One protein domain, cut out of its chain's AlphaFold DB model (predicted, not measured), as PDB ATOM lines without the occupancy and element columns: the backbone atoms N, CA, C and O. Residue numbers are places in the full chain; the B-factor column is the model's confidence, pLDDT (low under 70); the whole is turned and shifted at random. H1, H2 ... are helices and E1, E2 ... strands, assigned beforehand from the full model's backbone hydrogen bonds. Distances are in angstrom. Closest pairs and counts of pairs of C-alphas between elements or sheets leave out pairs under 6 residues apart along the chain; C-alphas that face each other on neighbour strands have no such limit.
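Overview. This is residues 127 to 231 of the 233 residues of an uncharacterized protein of Mycobacterium sp. JS623 (UniProt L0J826). Two small, strongly twisted sheets follow each other along the long axis and overlap only in part, as a loose sandwich with crossed strands: E1 to E4 make one, E5 to E9 the other. The short helix H1 is at the outside of the four-strand sheet, and the loops between E3 and E4 and between E8 and E9 reach the two far ends. The 105 printed residues hold E1, H1, then E2 to E9; the sheets, E1 E2 E3 E4 and E5 E6 E7 E8 E9, are both mixed, and the class is mostly strand, with under half of the residues in named elements. The whole is compact, with a radius of gyration of the C-alphas of 14.3 A, yet a rod in outline, spanning 45 by 21 by 21 A.

Along the chain. Find C-alpha 127 at (103.537, 278.738, 300.940), where E1 begins and runs 11.6 A to residue 131. H1 is residues 136 to 139. Then come E2, residues 146 to 150, and E3, residues 156 to 160, each 13.7 A long, and E4, residues 166 to 170, 12.2 A. E5 is residues 173 to 175, beginning at (113.788, 271.193, 281.427), and E6 is residues 178 to 183, 10.9 A. Look next for E7, residues 200 to 205, 15.4 A, E8, residues 208 to 213, 16.0 A, and E9, residues 221 to 226, 14.7 A, ending at (103.449, 268.276, 298.485).

Arrangement. Start at E1, parallel to E2, with N 129 and O 148 2.9 A apart; E1, H1 and E2 form a strand-helix-strand unit, two parallel strands joined through a helix, with a right-handed crossover. H1 only grazes this sheet with residues 136 to 139; it is too short for an O i to N i+4 pair. E2, E3 and E4 form a meander, each strand the antiparallel neighbour of the one before: see N 147 and O 159, 2.9 A, and N 158 and O 167, 2.8 A. E4 runs on into E5 at 94 degrees. E5 and E6 are an antiparallel hairpin, with N 175 and O 181 2.9 A apart. E6 is parallel to E7, with N 202 and O 182 2.9 A apart. E7, E8 and E9 form a second meander: find N 203 and O 210, 2.9 A, and N 211 and O 224, 2.9 A. The sheets' strands stand at 67 degrees to each other; the C-alphas of Gly 130 and Phe 208, the closest of E1 and E8, are 6.5 A apart.

Size, cuts and confidence. The C-alphas farthest apart, of Ser 163 and Asp 217, are 47.5 A apart. Residues 184 to 199 form the long link. The printed part has no cut, and no printed residue is under 70 in pLDDT.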
ATOM      1  N   CYS A 127     104.747 279.542 301.070       88.19
ATOM      2  CA  CYS A 127     103.537 278.738 300.940       88.19
ATOM      3  C   CYS A 127     103.267 278.358 299.482       88.19
ATOM      4  O   CYS A 127     103.202 279.222 298.611       88.19
ATOM      5  N   TYR A 128     103.054 277.074 299.205       91.50
ATOM      6  CA  TYR A 128     102.696 276.607 297.870       91.50
ATOM      7  C   TYR A 128     101.187 276.706 297.641       91.50
ATOM      8  O   TYR A 128     100.402 276.118 298.379       91.50
ATOM      9  N   ILE A 129     100.765 277.404 296.588       91.44
ATOM     10  CA  ILE A 129      99.341 277.636 296.273       91.44
ATOM     11  C   ILE A 129      98.876 276.910 295.001       91.44
ATOM     12  O   ILE A 129      97.745 277.094 294.545       91.44
ATOM     13  N   GLY A 130      99.733 276.068 294.415       88.38
ATOM     14  CA  GLY A 130      99.430 275.284 293.216       88.38
ATOM     15  C   GLY A 130      99.544 276.089 291.922       88.38
ATOM     16  O   GLY A 130     100.415 275.823 291.098       88.38
ATOM     17  N   THR A 131      98.675 277.085 291.746       88.75
ATOM     18  CA  THR A 131      98.584 277.908 290.524       88.75
ATOM     19  C   THR A 131      98.602 279.396 290.855       88.75
ATOM     20  O   THR A 131      98.340 279.775 291.993       88.75
ATOM     21  N   GLU A 132      98.843 280.242 289.853       87.06
ATOM     22  CA  GLU A 132      98.854 281.708 290.000       87.06
ATOM     23  C   GLU A 132      97.573 282.290 290.630       87.06
ATOM     24  O   GLU A 132      97.616 283.337 291.270       87.06
ATOM     25  N   ASN A 133      96.442 281.588 290.501       85.50
ATOM     26  CA  ASN A 133      95.144 281.996 291.048       85.50
ATOM     27  C   ASN A 133      94.752 281.233 292.330       85.50
ATOM     28  O   ASN A 133      93.569 281.165 292.668       85.50
ATOM     29  N   GLY A 134      95.708 280.598 293.013       84.31
ATOM     30  CA  GLY A 134      95.454 279.884 294.263       84.31
ATOM     31  C   GLY A 134      94.953 280.806 295.384       84.31
ATOM     32  O   GLY A 134      95.375 281.954 295.505       84.31
ATOM     33  N   ASP A 135      94.043 280.299 296.219       86.44
ATOM     34  CA  ASP A 135      93.456 281.054 297.333       86.44
ATOM     35  C   ASP A 135      94.432 281.132 298.519       86.44
ATOM     36  O   ASP A 135      94.424 280.287 299.416       86.44
ATOM     37  N   VAL A 136      95.296 282.150 298.499       86.31
ATOM     38  CA  VAL A 136      96.333 282.386 299.518       86.31
ATOM     39  C   VAL A 136      95.733 282.452 300.925       86.31
ATOM     40  O   VAL A 136      96.240 281.805 301.832       86.31
ATOM     41  N   ALA A 137      94.624 283.177 301.106       83.50
ATOM     42  CA  ALA A 137      94.012 283.390 302.419       83.50
ATOM     43  C   ALA A 137      93.452 282.099 303.036       83.50
ATOM     44  O   ALA A 137      93.333 281.987 304.255       83.50
ATOM     45  N   LYS A 138      93.088 281.128 302.194       86.94
ATOM     46  CA  LYS A 138      92.596 279.819 302.627       86.94
ATOM     47  C   LYS A 138      93.713 278.797 302.841       86.94
ATOM     48  O   LYS A 138      93.540 277.888 303.651       86.94
ATOM     49  N   LEU A 139      94.799 278.890 302.073       85.50
ATOM     50  CA  LEU A 139      95.852 277.871 302.016       85.50
ATOM     51  C   LEU A 139      97.065 278.199 302.891       85.50
ATOM     52  O   LEU A 139      97.728 277.281 303.370       85.50
ATOM     53  N   CYS A 140      97.353 279.482 303.095       85.19
ATOM     54  CA  CYS A 140      98.583 279.946 303.718       85.19
ATOM     55  C   CYS A 140      98.320 280.598 305.082       85.19
ATOM     56  O   CYS A 140      97.262 281.204 305.285       85.19
ATOM     57  N   PRO A 141      99.273 280.499 306.022       83.06
ATOM     58  CA  PRO A 141      99.273 281.313 307.230       83.06
ATOM     59  C   PRO A 141      99.157 282.823 306.929       83.06
ATOM     60  O   PRO A 141      99.604 283.290 305.880       83.06
ATOM     61  N   PRO A 142      98.560 283.620 307.833       78.31
ATOM     62  CA  PRO A 142      98.372 285.057 307.619       78.31
ATOM     63  C   PRO A 142      99.684 285.859 307.623       78.31
ATOM     64  O   PRO A 142      99.694 287.005 307.184       78.31
ATOM     65  N   ASP A 143     100.769 285.278 308.132       79.44
ATOM     66  CA  ASP A 143     102.131 285.812 308.144       79.44
ATOM     67  C   ASP A 143     102.972 285.353 306.937       79.44
ATOM     68  O   ASP A 143     104.180 285.585 306.901       79.44
ATOM     69  N   THR A 144     102.344 284.731 305.933       83.25
ATOM     70  CA  THR A 144     102.978 284.439 304.644       83.25
ATOM     71  C   THR A 144     103.285 285.710 303.875       83.25
ATOM     72  O   THR A 144     102.422 286.539 303.599       83.25
ATOM     73  N   ASP A 145     104.540 285.815 303.476       85.75
ATOM     74  CA  ASP A 145     105.130 286.912 302.726       85.75
ATOM     75  C   ASP A 145     105.590 286.477 301.329       85.75
ATOM     76  O   ASP A 145     105.708 287.317 300.444       85.75
ATOM     77  N   THR A 146     105.789 285.175 301.100       88.56
ATOM     78  CA  THR A 146     106.134 284.602 299.795       88.56
ATOM     79  C   THR A 146     105.247 283.405 299.469       88.56
ATOM     80  O   THR A 146     105.124 282.464 300.252       88.56
ATOM     81  N   VAL A 147     104.673 283.390 298.268       91.62
ATOM     82  CA  VAL A 147     103.943 282.228 297.739       91.62
ATOM     83  C   VAL A 147     104.683 281.606 296.570       91.62
ATOM     84  O   VAL A 147     105.283 282.312 295.764       91.62
ATOM     85  N   SER A 148     104.612 280.286 296.440       93.06
ATOM     86  CA  SER A 148     105.097 279.566 295.269       93.06
ATOM     87  C   SER A 148     103.951 278.934 294.488       93.06
ATOM     88  O   SER A 148     102.967 278.453 295.055       93.06
ATOM     89  N   TYR A 149     104.052 278.946 293.163       92.81
ATOM     90  CA  TYR A 149     103.035 278.389 292.273       92.81
ATOM     91  C   TYR A 149     103.603 278.054 290.899       92.81
ATOM     92  O   TYR A 149     104.738 278.405 290.579       92.81
ATOM     93  N   VAL A 150     102.802 277.374 290.080       93.19
ATOM     94  CA  VAL A 150     103.101 277.182 288.661       93.19
ATOM     95  C   VAL A 150     102.381 278.248 287.838       93.19
ATOM     96  O   VAL A 150     101.163 278.419 287.968       93.19
ATOM     97  N   ASP A 151     103.142 279.002 287.047       91.75
ATOM     98  CA  ASP A 151     102.611 280.056 286.181       91.75
ATOM     99  C   ASP A 151     101.968 279.490 284.900       91.75
ATOM    100  O   ASP A 151     102.026 278.293 284.606       91.75
ATOM    101  N   LYS A 152     101.339 280.365 284.110       89.00
ATOM    102  CA  LYS A 152     100.695 279.997 282.837       89.00
ATOM    103  C   LYS A 152     101.651 279.422 281.781       89.00
ATOM    104  O   LYS A 152     101.190 278.783 280.839       89.00
ATOM    105  N   ASP A 153     102.947 279.691 281.910       89.00
ATOM    106  CA  ASP A 153     103.986 279.239 280.986       89.00
ATOM    107  C   ASP A 153     104.613 277.913 281.467       89.00
ATOM    108  O   ASP A 153     105.502 277.366 280.813       89.00
ATOM    109  N   GLY A 154     104.118 277.364 282.585       89.62
ATOM    110  CA  GLY A 154     104.568 276.106 283.167       89.62
ATOM    111  C   GLY A 154     105.858 276.230 283.976       89.62
ATOM    112  O   GLY A 154     106.503 275.217 284.247       89.62
ATOM    113  N   ASN A 155     106.258 277.445 284.356       93.00
ATOM    114  CA  ASN A 155     107.397 277.658 285.239       93.00
ATOM    115  C   ASN A 155     106.968 277.542 286.701       93.00
ATOM    116  O   ASN A 155     105.883 277.981 287.078       93.00
ATOM    117  N   TYR A 156     107.853 277.015 287.542       91.44
ATOM    118  CA  TYR A 156     107.712 277.133 288.987       91.44
ATOM    119  C   TYR A 156     108.258 278.486 289.432       91.44
ATOM    120  O   TYR A 156     109.435 278.789 289.206       91.44
ATOM    121  N   VAL A 157     107.412 279.303 290.050       92.38
ATOM    122  CA  VAL A 157     107.728 280.688 290.400       92.38
ATOM    123  C   VAL A 157     107.462 280.963 291.869       92.38
ATOM    124  O   VAL A 157     106.579 280.360 292.480       92.38
ATOM    125  N   PHE A 158     108.239 281.881 292.431       91.62
ATOM    126  CA  PHE A 158     108.013 282.472 293.746       91.62
ATOM    127  C   PHE A 158     107.529 283.898 293.544       91.62
ATOM    128  O   PHE A 158     108.041 284.604 292.678       91.62
ATOM    129  N   LYS A 159     106.557 284.322 294.341       89.75
ATOM    130  CA  LYS A 159     106.047 285.684 294.349       89.75
ATOM    131  C   LYS A 159     106.071 286.234 295.760       89.75
ATOM    132  O   LYS A 159     105.432 285.676 296.650       89.75
ATOM    133  N   ASP A 160     106.758 287.350 295.924       87.62
ATOM    134  CA  ASP A 160     106.727 288.136 297.149       87.62
ATOM    135  C   ASP A 160     105.386 288.893 297.218       87.62
ATOM    136  O   ASP A 160     104.987 289.590 296.282       87.62
ATOM    137  N   LEU A 161     104.639 288.712 298.307       84.75
ATOM    138  CA  LEU A 161     103.313 289.298 298.507       84.75
ATOM    139  C   LEU A 161     103.366 290.776 298.918       84.75
ATOM    140  O   LEU A 161     102.368 291.478 298.748       84.75
ATOM    141  N   HIS A 162     104.501 291.264 299.423       83.06
ATOM    142  CA  HIS A 162     104.680 292.658 299.831       83.06
ATOM    143  C   HIS A 162     105.021 293.559 298.640       83.06
ATOM    144  O   HIS A 162     104.439 294.631 298.471       83.06
ATOM    145  N   SER A 163     105.978 293.132 297.820       83.56
ATOM    146  CA  SER A 163     106.481 293.857 296.652       83.56
ATOM    147  C   SER A 163     105.753 293.482 295.360       83.56
ATOM    148  O   SER A 163     105.712 294.282 294.425       83.56
ATOM    149  N   GLY A 164     105.163 292.283 295.295       82.31
ATOM    150  CA  GLY A 164     104.580 291.717 294.080       82.31
ATOM    151  C   GLY A 164     105.613 291.163 293.094       82.31
ATOM    152  O   GLY A 164     105.221 290.773 291.992       82.31
ATOM    153  N   GLU A 165     106.902 291.146 293.454       87.62
ATOM    154  CA  GLU A 165     107.983 290.640 292.607       87.62
ATOM    155  C   GLU A 165     107.826 289.134 292.359       87.62
ATOM    156  O   GLU A 165     107.562 288.372 293.286       87.62
ATOM    157  N   VAL A 166     107.985 288.710 291.098       87.06
ATOM    158  CA  VAL A 166     107.894 287.305 290.680       87.06
ATOM    159  C   VAL A 166     109.258 286.823 290.200       87.06
ATOM    160  O   VAL A 166     109.823 287.363 289.249       87.06
ATOM    161  N   THR A 167     109.760 285.762 290.821       89.62
ATOM    162  CA  THR A 167     111.024 285.109 290.481       89.62
ATOM    163  C   THR A 167     110.762 283.709 289.946       89.62
ATOM    164  O   THR A 167     110.172 282.869 290.624       89.62
ATOM    165  N   VAL A 168     111.247 283.422 288.738       88.81
ATOM    166  CA  VAL A 168     111.201 282.065 288.179       88.81
ATOM    167  C   VAL A 168     112.282 281.213 288.835       88.81
ATOM    168  O   VAL A 168     113.466 281.485 288.658       88.81
ATOM    169  N   GLN A 169     111.870 280.181 289.568       87.38
ATOM    170  CA  GLN A 169     112.772 279.247 290.244       87.38
ATOM    171  C   GLN A 169     113.153 278.078 289.338       87.38
ATOM    172  O   GLN A 169     114.314 277.691 289.282       87.38
ATOM    173  N   MET A 170     112.185 277.519 288.606       89.56
ATOM    174  CA  MET A 170     112.443 276.423 287.671       89.56
ATOM    175  C   MET A 170     111.685 276.642 286.367       89.56
ATOM    176  O   MET A 170     110.481 276.899 286.367       89.56
ATOM    177  N   LYS A 171     112.407 276.521 285.253       91.56
ATOM    178  CA  LYS A 171     111.843 276.495 283.900       91.56
ATOM    179  C   LYS A 171     111.721 275.049 283.423       91.56
ATOM    180  O   LYS A 171     112.498 274.213 283.878       91.56
ATOM    181  N   PRO A 172     110.789 274.741 282.506       92.69
ATOM    182  CA  PRO A 172     110.701 273.422 281.885       92.69
ATOM    183  C   PRO A 172     112.050 272.941 281.342       92.69
ATOM    184  O   PRO A 172     112.652 273.613 280.503       92.69
ATOM    185  N   GLY A 173     112.501 271.774 281.803       89.88
ATOM    186  CA  GLY A 173     113.788 271.193 281.427       89.88
ATOM    187  C   GLY A 173     114.684 270.836 282.621       89.88
ATOM    188  O   GLY A 173     114.230 270.823 283.769       89.88
ATOM    189  N   PRO A 174     115.953 270.478 282.353       89.19
ATOM    190  CA  PRO A 174     116.909 270.119 283.394       89.19
ATOM    191  C   PRO A 174     117.170 271.303 284.325       89.19
ATOM    192  O   PRO A 174     117.264 272.446 283.883       89.19
ATOM    193  N   VAL A 175     117.304 271.017 285.618       85.81
ATOM    194  CA  VAL A 175     117.609 272.035 286.624       85.81
ATOM    195  C   VAL A 175     119.070 272.463 286.487       85.81
ATOM    196  O   VAL A 175     119.979 271.627 286.447       85.81
ATOM    197  N   ASP A 176     119.302 273.774 286.439       77.81
ATOM    198  CA  ASP A 176     120.645 274.342 286.345       77.81
ATOM    199  C   ASP A 176     121.520 273.863 287.516       77.81
ATOM    200  O   ASP A 176     121.159 273.972 288.687       77.81
ATOM    201  N   GLY A 177     122.680 273.286 287.197       79.38
ATOM    202  CA  GLY A 177     123.603 272.724 288.189       79.38
ATOM    203  C   GLY A 177     123.250 271.319 288.701       79.38
ATOM    204  O   GLY A 177     124.070 270.723 289.397       79.38
ATOM    205  N   ASN A 178     122.097 270.751 288.329       83.50
ATOM    206  CA  ASN A 178     121.715 269.379 288.673       83.50
ATOM    207  C   ASN A 178     121.035 268.663 287.485       83.50
ATOM    208  O   ASN A 178     119.808 268.563 287.437       83.50
ATOM    209  N   PRO A 179     121.816 268.093 286.547       81.56
ATOM    210  CA  PRO A 179     121.280 267.472 285.332       81.56
ATOM    211  C   PRO A 179     120.486 266.180 285.587       81.56
ATOM    212  O   PRO A 179     119.844 265.672 284.674       81.56
ATOM    213  N   GLN A 180     120.528 265.637 286.808       88.38
ATOM    214  CA  GLN A 180     119.757 264.457 287.212       88.38
ATOM    215  C   GLN A 180     118.302 264.802 287.562       88.38
ATOM    216  O   GLN A 180     117.457 263.910 287.612       88.38
ATOM    217  N   THR A 181     118.011 266.082 287.815       89.75
ATOM    218  CA  THR A 181     116.680 266.571 288.190       89.75
ATOM    219  C   THR A 181     116.106 267.426 287.073       89.75
ATOM    220  O   THR A 181     116.786 268.291 286.522       89.75
ATOM    221  N   CYS A 182     114.839 267.205 286.747       93.00
ATOM    222  CA  CYS A 182     114.143 267.943 285.706       93.00
ATOM    223  C   CYS A 182     112.809 268.487 286.207       93.00
ATOM    224  O   CYS A 182     112.040 267.777 286.859       93.00
ATOM    225  N   TRP A 183     112.516 269.733 285.848       94.69
ATOM    226  CA  TRP A 183     111.202 270.326 286.027       94.69
ATOM    227  C   TRP A 183     110.351 270.095 284.779       94.69
ATOM    228  O   TRP A 183     110.769 270.408 283.661       94.69
ATOM    229  N   LEU A 184     109.140 269.576 284.963       93.88
ATOM    230  CA  LEU A 184     108.147 269.474 283.901       93.88
ATOM    231  C   LEU A 184     106.996 270.458 284.163       93.88
ATOM    232  O   LEU A 184     106.550 270.591 285.303       93.88
ATOM    233  N   PRO A 185     106.449 271.092 283.112       91.00
ATOM    234  CA  PRO A 185     105.355 272.052 283.254       91.00
ATOM    235  C   PRO A 185     104.035 271.398 283.690       91.00
ATOM    236  O   PRO A 185     103.152 272.074 284.214       91.00
ATOM    237  N   SER A 186     103.886 270.089 283.479       90.38
ATOM    238  CA  SER A 186     102.705 269.307 283.848       90.38
ATOM    239  C   SER A 186     103.027 267.810 283.900       90.38
ATOM    240  O   SER A 186     104.056 267.360 283.390       90.38
ATOM    241  N   ALA A 187     102.133 267.020 284.500       88.38
ATOM    242  CA  ALA A 187     102.277 265.565 284.606       88.38
ATOM    243  C   ALA A 187     102.286 264.823 283.252       88.38
ATOM    244  O   ALA A 187     102.803 263.712 283.158       88.38
ATOM    245  N   ASP A 188     101.691 265.414 282.218       88.56
ATOM    246  CA  ASP A 188     101.590 264.883 280.855       88.56
ATOM    247  C   ASP A 188     102.668 265.429 279.903       88.56
ATOM    248  O   ASP A 188     102.735 265.024 278.741       88.56
ATOM    249  N   ALA A 189     103.538 266.320 280.385       89.19
ATOM    250  CA  ALA A 189     104.608 266.880 279.579       89.19
ATOM    251  C   ALA A 189     105.610 265.807 279.122       89.19
ATOM    252  O   ALA A 189     105.947 264.861 279.841       89.19
ATOM    253  N   SER A 190     106.133 265.979 277.906       88.62
ATOM    254  CA  SER A 190     107.129 265.065 277.348       88.62
ATOM    255  C   SER A 190     108.412 265.088 278.174       88.62
ATOM    256  O   SER A 190     109.082 266.114 278.254       88.62
ATOM    257  N   ARG A 191     108.823 263.929 278.700       88.19
ATOM    258  CA  ARG A 191     110.107 263.777 279.410       88.19
ATOM    259  C   ARG A 191     111.325 263.945 278.505       88.19
ATOM    260  O   ARG A 191     112.425 264.056 279.021       88.19
ATOM    261  N   ALA A 192     111.147 264.009 277.184       86.44
ATOM    262  CA  ALA A 192     112.241 264.272 276.250       86.44
ATOM    263  C   ALA A 192     112.841 265.682 276.401       86.44
ATOM    264  O   ALA A 192     113.937 265.924 275.907       86.44
ATOM    265  N   ILE A 193     112.141 266.608 277.076       86.88
ATOM    266  CA  ILE A 193     112.716 267.909 277.460       86.88
ATOM    267  C   ILE A 193     113.786 267.764 278.550       86.88
ATOM    268  O   ILE A 193     114.600 268.662 278.745       86.88
ATOM    269  N   CYS A 194     113.779 266.635 279.255       83.81
ATOM    270  CA  CYS A 194     114.769 266.269 280.246       83.81
ATOM    271  C   CYS A 194     115.883 265.471 279.564       83.81
ATOM    272  O   CYS A 194     115.622 264.629 278.703       83.81
ATOM    273  N   GLY A 195     117.137 265.741 279.930       82.50
ATOM    274  CA  GLY A 195     118.288 265.036 279.365       82.50
ATOM    275  C   GLY A 195     118.244 263.522 279.631       82.50
ATOM    276  O   GLY A 195     117.541 263.080 280.544       82.50
ATOM    277  N   PRO A 196     119.011 262.716 278.875       82.75
ATOM    278  CA  PRO A 196     118.993 261.251 278.979       82.75
ATOM    279  C   PRO A 196     119.406 260.726 280.359       82.75
ATOM    280  O   PRO A 196     119.018 259.623 280.728       82.75
ATOM    281  N   ASP A 197     120.149 261.525 281.124       84.50
ATOM    282  CA  ASP A 197     120.631 261.166 282.456       84.50
ATOM    283  C   ASP A 197     119.658 261.577 283.573       84.50
ATOM    284  O   ASP A 197     120.004 261.495 284.746       84.50
ATOM    285  N   THR A 198     118.453 262.053 283.242       89.56
ATOM    286  CA  THR A 198     117.478 262.481 284.253       89.56
ATOM    287  C   THR A 198     116.934 261.275 285.007       89.56
ATOM    288  O   THR A 198     116.359 260.368 284.410       89.56
ATOM    289  N   THR A 199     117.052 261.307 286.329       90.38
ATOM    290  CA  THR A 199     116.559 260.260 287.232       90.38
ATOM    291  C   THR A 199     115.449 260.755 288.155       90.38
ATOM    292  O   THR A 199     114.766 259.938 288.765       90.38
ATOM    293  N   SER A 200     115.204 262.068 288.221       91.81
ATOM    294  CA  SER A 200     114.156 262.683 289.040       91.81
ATOM    295  C   SER A 200     113.363 263.731 288.255       91.81
ATOM    296  O   SER A 200     113.944 264.588 287.583       91.81
ATOM    297  N   TRP A 201     112.033 263.690 288.356       93.50
ATOM    298  CA  TRP A 201     111.122 264.663 287.754       93.50
ATOM    299  C   TRP A 201     110.253 265.324 288.810       93.50
ATOM    300  O   TRP A 201     109.638 264.651 289.638       93.50
ATOM    301  N   MET A 202     110.151 266.643 288.718       93.31
ATOM    302  CA  MET A 202     109.260 267.461 289.527       93.31
ATOM    303  C   MET A 202     108.192 268.080 288.637       93.31
ATOM    304  O   MET A 202     108.520 268.617 287.579       93.31
ATOM    305  N   TYR A 203     106.924 267.984 289.032       93.50
ATOM    306  CA  TYR A 203     105.818 268.495 288.225       93.50
ATOM    307  C   TYR A 203     104.542 268.734 289.031       93.50
ATOM    308  O   TYR A 203     104.301 268.049 290.031       93.50
ATOM    309  N   PRO A 204     103.677 269.668 288.603       92.12
ATOM    310  CA  PRO A 204     102.363 269.827 289.197       92.12
ATOM    311  C   PRO A 204     101.411 268.723 288.718       92.12
ATOM    312  O   PRO A 204     101.366 268.372 287.534       92.12
ATOM    313  N   ARG A 205     100.595 268.197 289.633       90.06
ATOM    314  CA  ARG A 205      99.501 267.274 289.318       90.06
ATOM    315  C   ARG A 205      98.370 267.430 290.321       90.06
ATOM    316  O   ARG A 205      98.595 267.301 291.519       90.06
ATOM    317  N   ASP A 206      97.158 267.680 289.835       86.38
ATOM    318  CA  ASP A 206      95.948 267.771 290.667       86.38
ATOM    319  C   ASP A 206      96.089 268.763 291.849       86.38
ATOM    320  O   ASP A 206      95.569 268.538 292.939       86.38
ATOM    321  N   GLY A 207      96.835 269.858 291.645       82.19
ATOM    322  CA  GLY A 207      97.138 270.869 292.669       82.19
ATOM    323  C   GLY A 207      98.317 270.530 293.589       82.19
ATOM    324  O   GLY A 207      98.774 271.396 294.324       82.19
ATOM    325  N   PHE A 208      98.858 269.316 293.523       86.75
ATOM    326  CA  PHE A 208     100.047 268.909 294.269       86.75
ATOM    327  C   PHE A 208     101.320 269.185 293.480       86.75
ATOM    328  O   PHE A 208     101.320 269.149 292.250       86.75
ATOM    329  N   LEU A 209     102.418 269.392 294.201       89.12
ATOM    330  CA  LEU A 209     103.761 269.290 293.647       89.12
ATOM    331  C   LEU A 209     104.245 267.848 293.820       89.12
ATOM    332  O   LEU A 209     104.371 267.367 294.950       89.12
ATOM    333  N   ILE A 210     104.478 267.147 292.717       91.94
ATOM    334  CA  ILE A 210     104.917 265.752 292.709       91.94
ATOM    335  C   ILE A 210     106.406 265.694 292.411       91.94
ATOM    336  O   ILE A 210     106.867 266.326 291.463       91.94
ATOM    337  N   THR A 211     107.124 264.876 293.177       91.69
ATOM    338  CA  THR A 211     108.481 264.440 292.846       91.69
ATOM    339  C   THR A 211     108.470 262.938 292.606       91.69
ATOM    340  O   THR A 211     108.087 262.149 293.478       91.69
ATOM    341  N   GLU A 212     108.894 262.542 291.414       91.00
ATOM    342  CA  GLU A 212     108.981 261.162 290.956       91.00
ATOM    343  C   GLU A 212     110.434 260.809 290.655       91.00
ATOM    344  O   GLU A 212     111.126 261.564 289.980       91.00
ATOM    345  N   GLU A 213     110.883 259.646 291.114       90.25
ATOM    346  CA  GLU A 213     112.250 259.169 290.913       90.25
ATOM    347  C   GLU A 213     112.250 257.839 290.147       90.25
ATOM    348  O   GLU A 213     111.424 256.946 290.387       90.25
ATOM    349  N   GLN A 214     113.181 257.704 289.203       85.31
ATOM    350  CA  GLN A 214     113.451 256.466 288.491       85.31
ATOM    351  C   GLN A 214     114.408 255.600 289.302       85.31
ATOM    352  O   GLN A 214     115.589 255.902 289.452       85.31
ATOM    353  N   ILE A 215     113.893 254.468 289.770       76.12
ATOM    354  CA  ILE A 215     114.699 253.429 290.401       76.12
ATOM    355  C   ILE A 215     115.229 252.500 289.294       76.12
ATOM    356  O   ILE A 215     114.446 252.111 288.418       76.12
ATOM    357  N   PRO A 216     116.518 252.112 289.317       72.88
ATOM    358  CA  PRO A 216     117.055 251.121 288.387       72.88
ATOM    359  C   PRO A 216     116.210 249.838 288.384       72.88
ATOM    360  O   PRO A 216     115.874 249.308 289.443       72.88
ATOM    361  N   ASP A 217     115.849 249.361 287.191       71.25
ATOM    362  CA  ASP A 217     115.079 248.127 286.953       71.25
ATOM    363  C   ASP A 217     113.656 248.076 287.546       71.25
ATOM    364  O   ASP A 217     113.033 247.011 287.607       71.25
ATOM    365  N   ALA A 218     113.090 249.222 287.932       72.19
ATOM    366  CA  ALA A 218     111.732 249.310 288.457       72.19
ATOM    367  C   ALA A 218     110.905 250.409 287.775       72.19
ATOM    368  O   ALA A 218     111.405 251.275 287.056       72.19
ATOM    369  N   LYS A 219     109.585 250.360 287.995       76.38
ATOM    370  CA  LYS A 219     108.700 251.458 287.593       76.38
ATOM    371  C   LYS A 219     109.052 252.708 288.408       76.38
ATOM    372  O   LYS A 219     109.367 252.563 289.592       76.38
ATOM    373  N   PRO A 220     108.950 253.909 287.817       79.00
ATOM    374  CA  PRO A 220     109.139 255.142 288.560       79.00
ATOM    375  C   PRO A 220     108.235 255.210 289.790       79.00
ATOM    376  O   PRO A 220     107.089 254.744 289.762       79.00
ATOM    377  N   ARG A 221     108.758 255.783 290.872       87.12
ATOM    378  CA  ARG A 221     108.058 255.896 292.150       87.12
ATOM    379  C   ARG A 221     107.887 257.364 292.516       87.12
ATOM    380  O   ARG A 221     108.841 258.130 292.479       87.12
ATOM    381  N   ILE A 222     106.685 257.731 292.955       86.81
ATOM    382  CA  ILE A 222     106.443 259.020 293.611       86.81
ATOM    383  C   ILE A 222     107.095 258.974 294.997       86.81
ATOM    384  O   ILE A 222     106.734 258.131 295.826       86.81
ATOM    385  N   ILE A 223     108.071 259.851 295.226       86.44
ATOM    386  CA  ILE A 223     108.808 259.953 296.493       86.44
ATOM    387  C   ILE A 223     108.276 261.083 297.374       86.44
ATOM    388  O   ILE A 223     108.275 260.941 298.593       86.44
ATOM    389  N   PHE A 224     107.750 262.150 296.766       83.62
ATOM    390  CA  PHE A 224     107.128 263.260 297.480       83.62
ATOM    391  C   PHE A 224     105.867 263.739 296.765       83.62
ATOM    392  O   PHE A 224     105.813 263.820 295.539       83.62
ATOM    393  N   GLN A 225     104.856 264.068 297.565       87.50
ATOM    394  CA  GLN A 225     103.624 264.711 297.132       87.50
ATOM    395  C   GLN A 225     103.351 265.856 298.103       87.50
ATOM    396  O   GLN A 225     102.939 265.628 299.240       87.50
ATOM    397  N   THR A 226     103.612 267.080 297.659       85.38
ATOM    398  CA  THR A 226     103.449 268.276 298.485       85.38
ATOM    399  C   THR A 226     102.077 268.882 298.209       85.38
ATOM    400  O   THR A 226     101.825 269.295 297.070       85.38
ATOM    401  N   PRO A 227     101.153 268.886 299.187       86.81
ATOM    402  CA  PRO A 227      99.881 269.578 299.040       86.81
ATOM    403  C   PRO A 227     100.089 271.097 298.995       86.81
ATOM    404  O   PRO A 227     101.117 271.590 299.464       86.81
ATOM    405  N   PRO A 228      99.106 271.854 298.488       86.31
ATOM    406  CA  PRO A 228      99.045 273.285 298.738       86.31
ATOM    407  C   PRO A 228      99.055 273.586 300.243       86.31
ATOM    408  O   PRO A 228      98.366 272.910 301.012       86.31
ATOM    409  N   GLY A 229      99.825 274.590 300.649       83.38
ATOM    410  CA  GLY A 229     100.031 274.968 302.042       83.38
ATOM    411  C   GLY A 229     101.476 275.378 302.350       83.38
ATOM    412  O   GLY A 229     102.301 275.492 301.438       83.38
ATOM    413  N   PRO A 230     101.798 275.622 303.631       83.06
ATOM    414  CA  PRO A 230     103.140 276.021 304.050       83.06
ATOM    415  C   PRO A 230     104.168 274.933 303.709       83.06
ATOM    416  O   PRO A 230     103.982 273.765 304.052       83.06
ATOM    417  N   LEU A 231     105.254 275.316 303.029       75.88
ATOM    418  CA  LEU A 231     106.320 274.395 302.610       75.88
ATOM    419  C   LEU A 231     107.323 274.082 303.729       75.88
ATOM    420  O   LEU A 231     108.050 273.096 303.634       75.88
TER     421      LEU A 231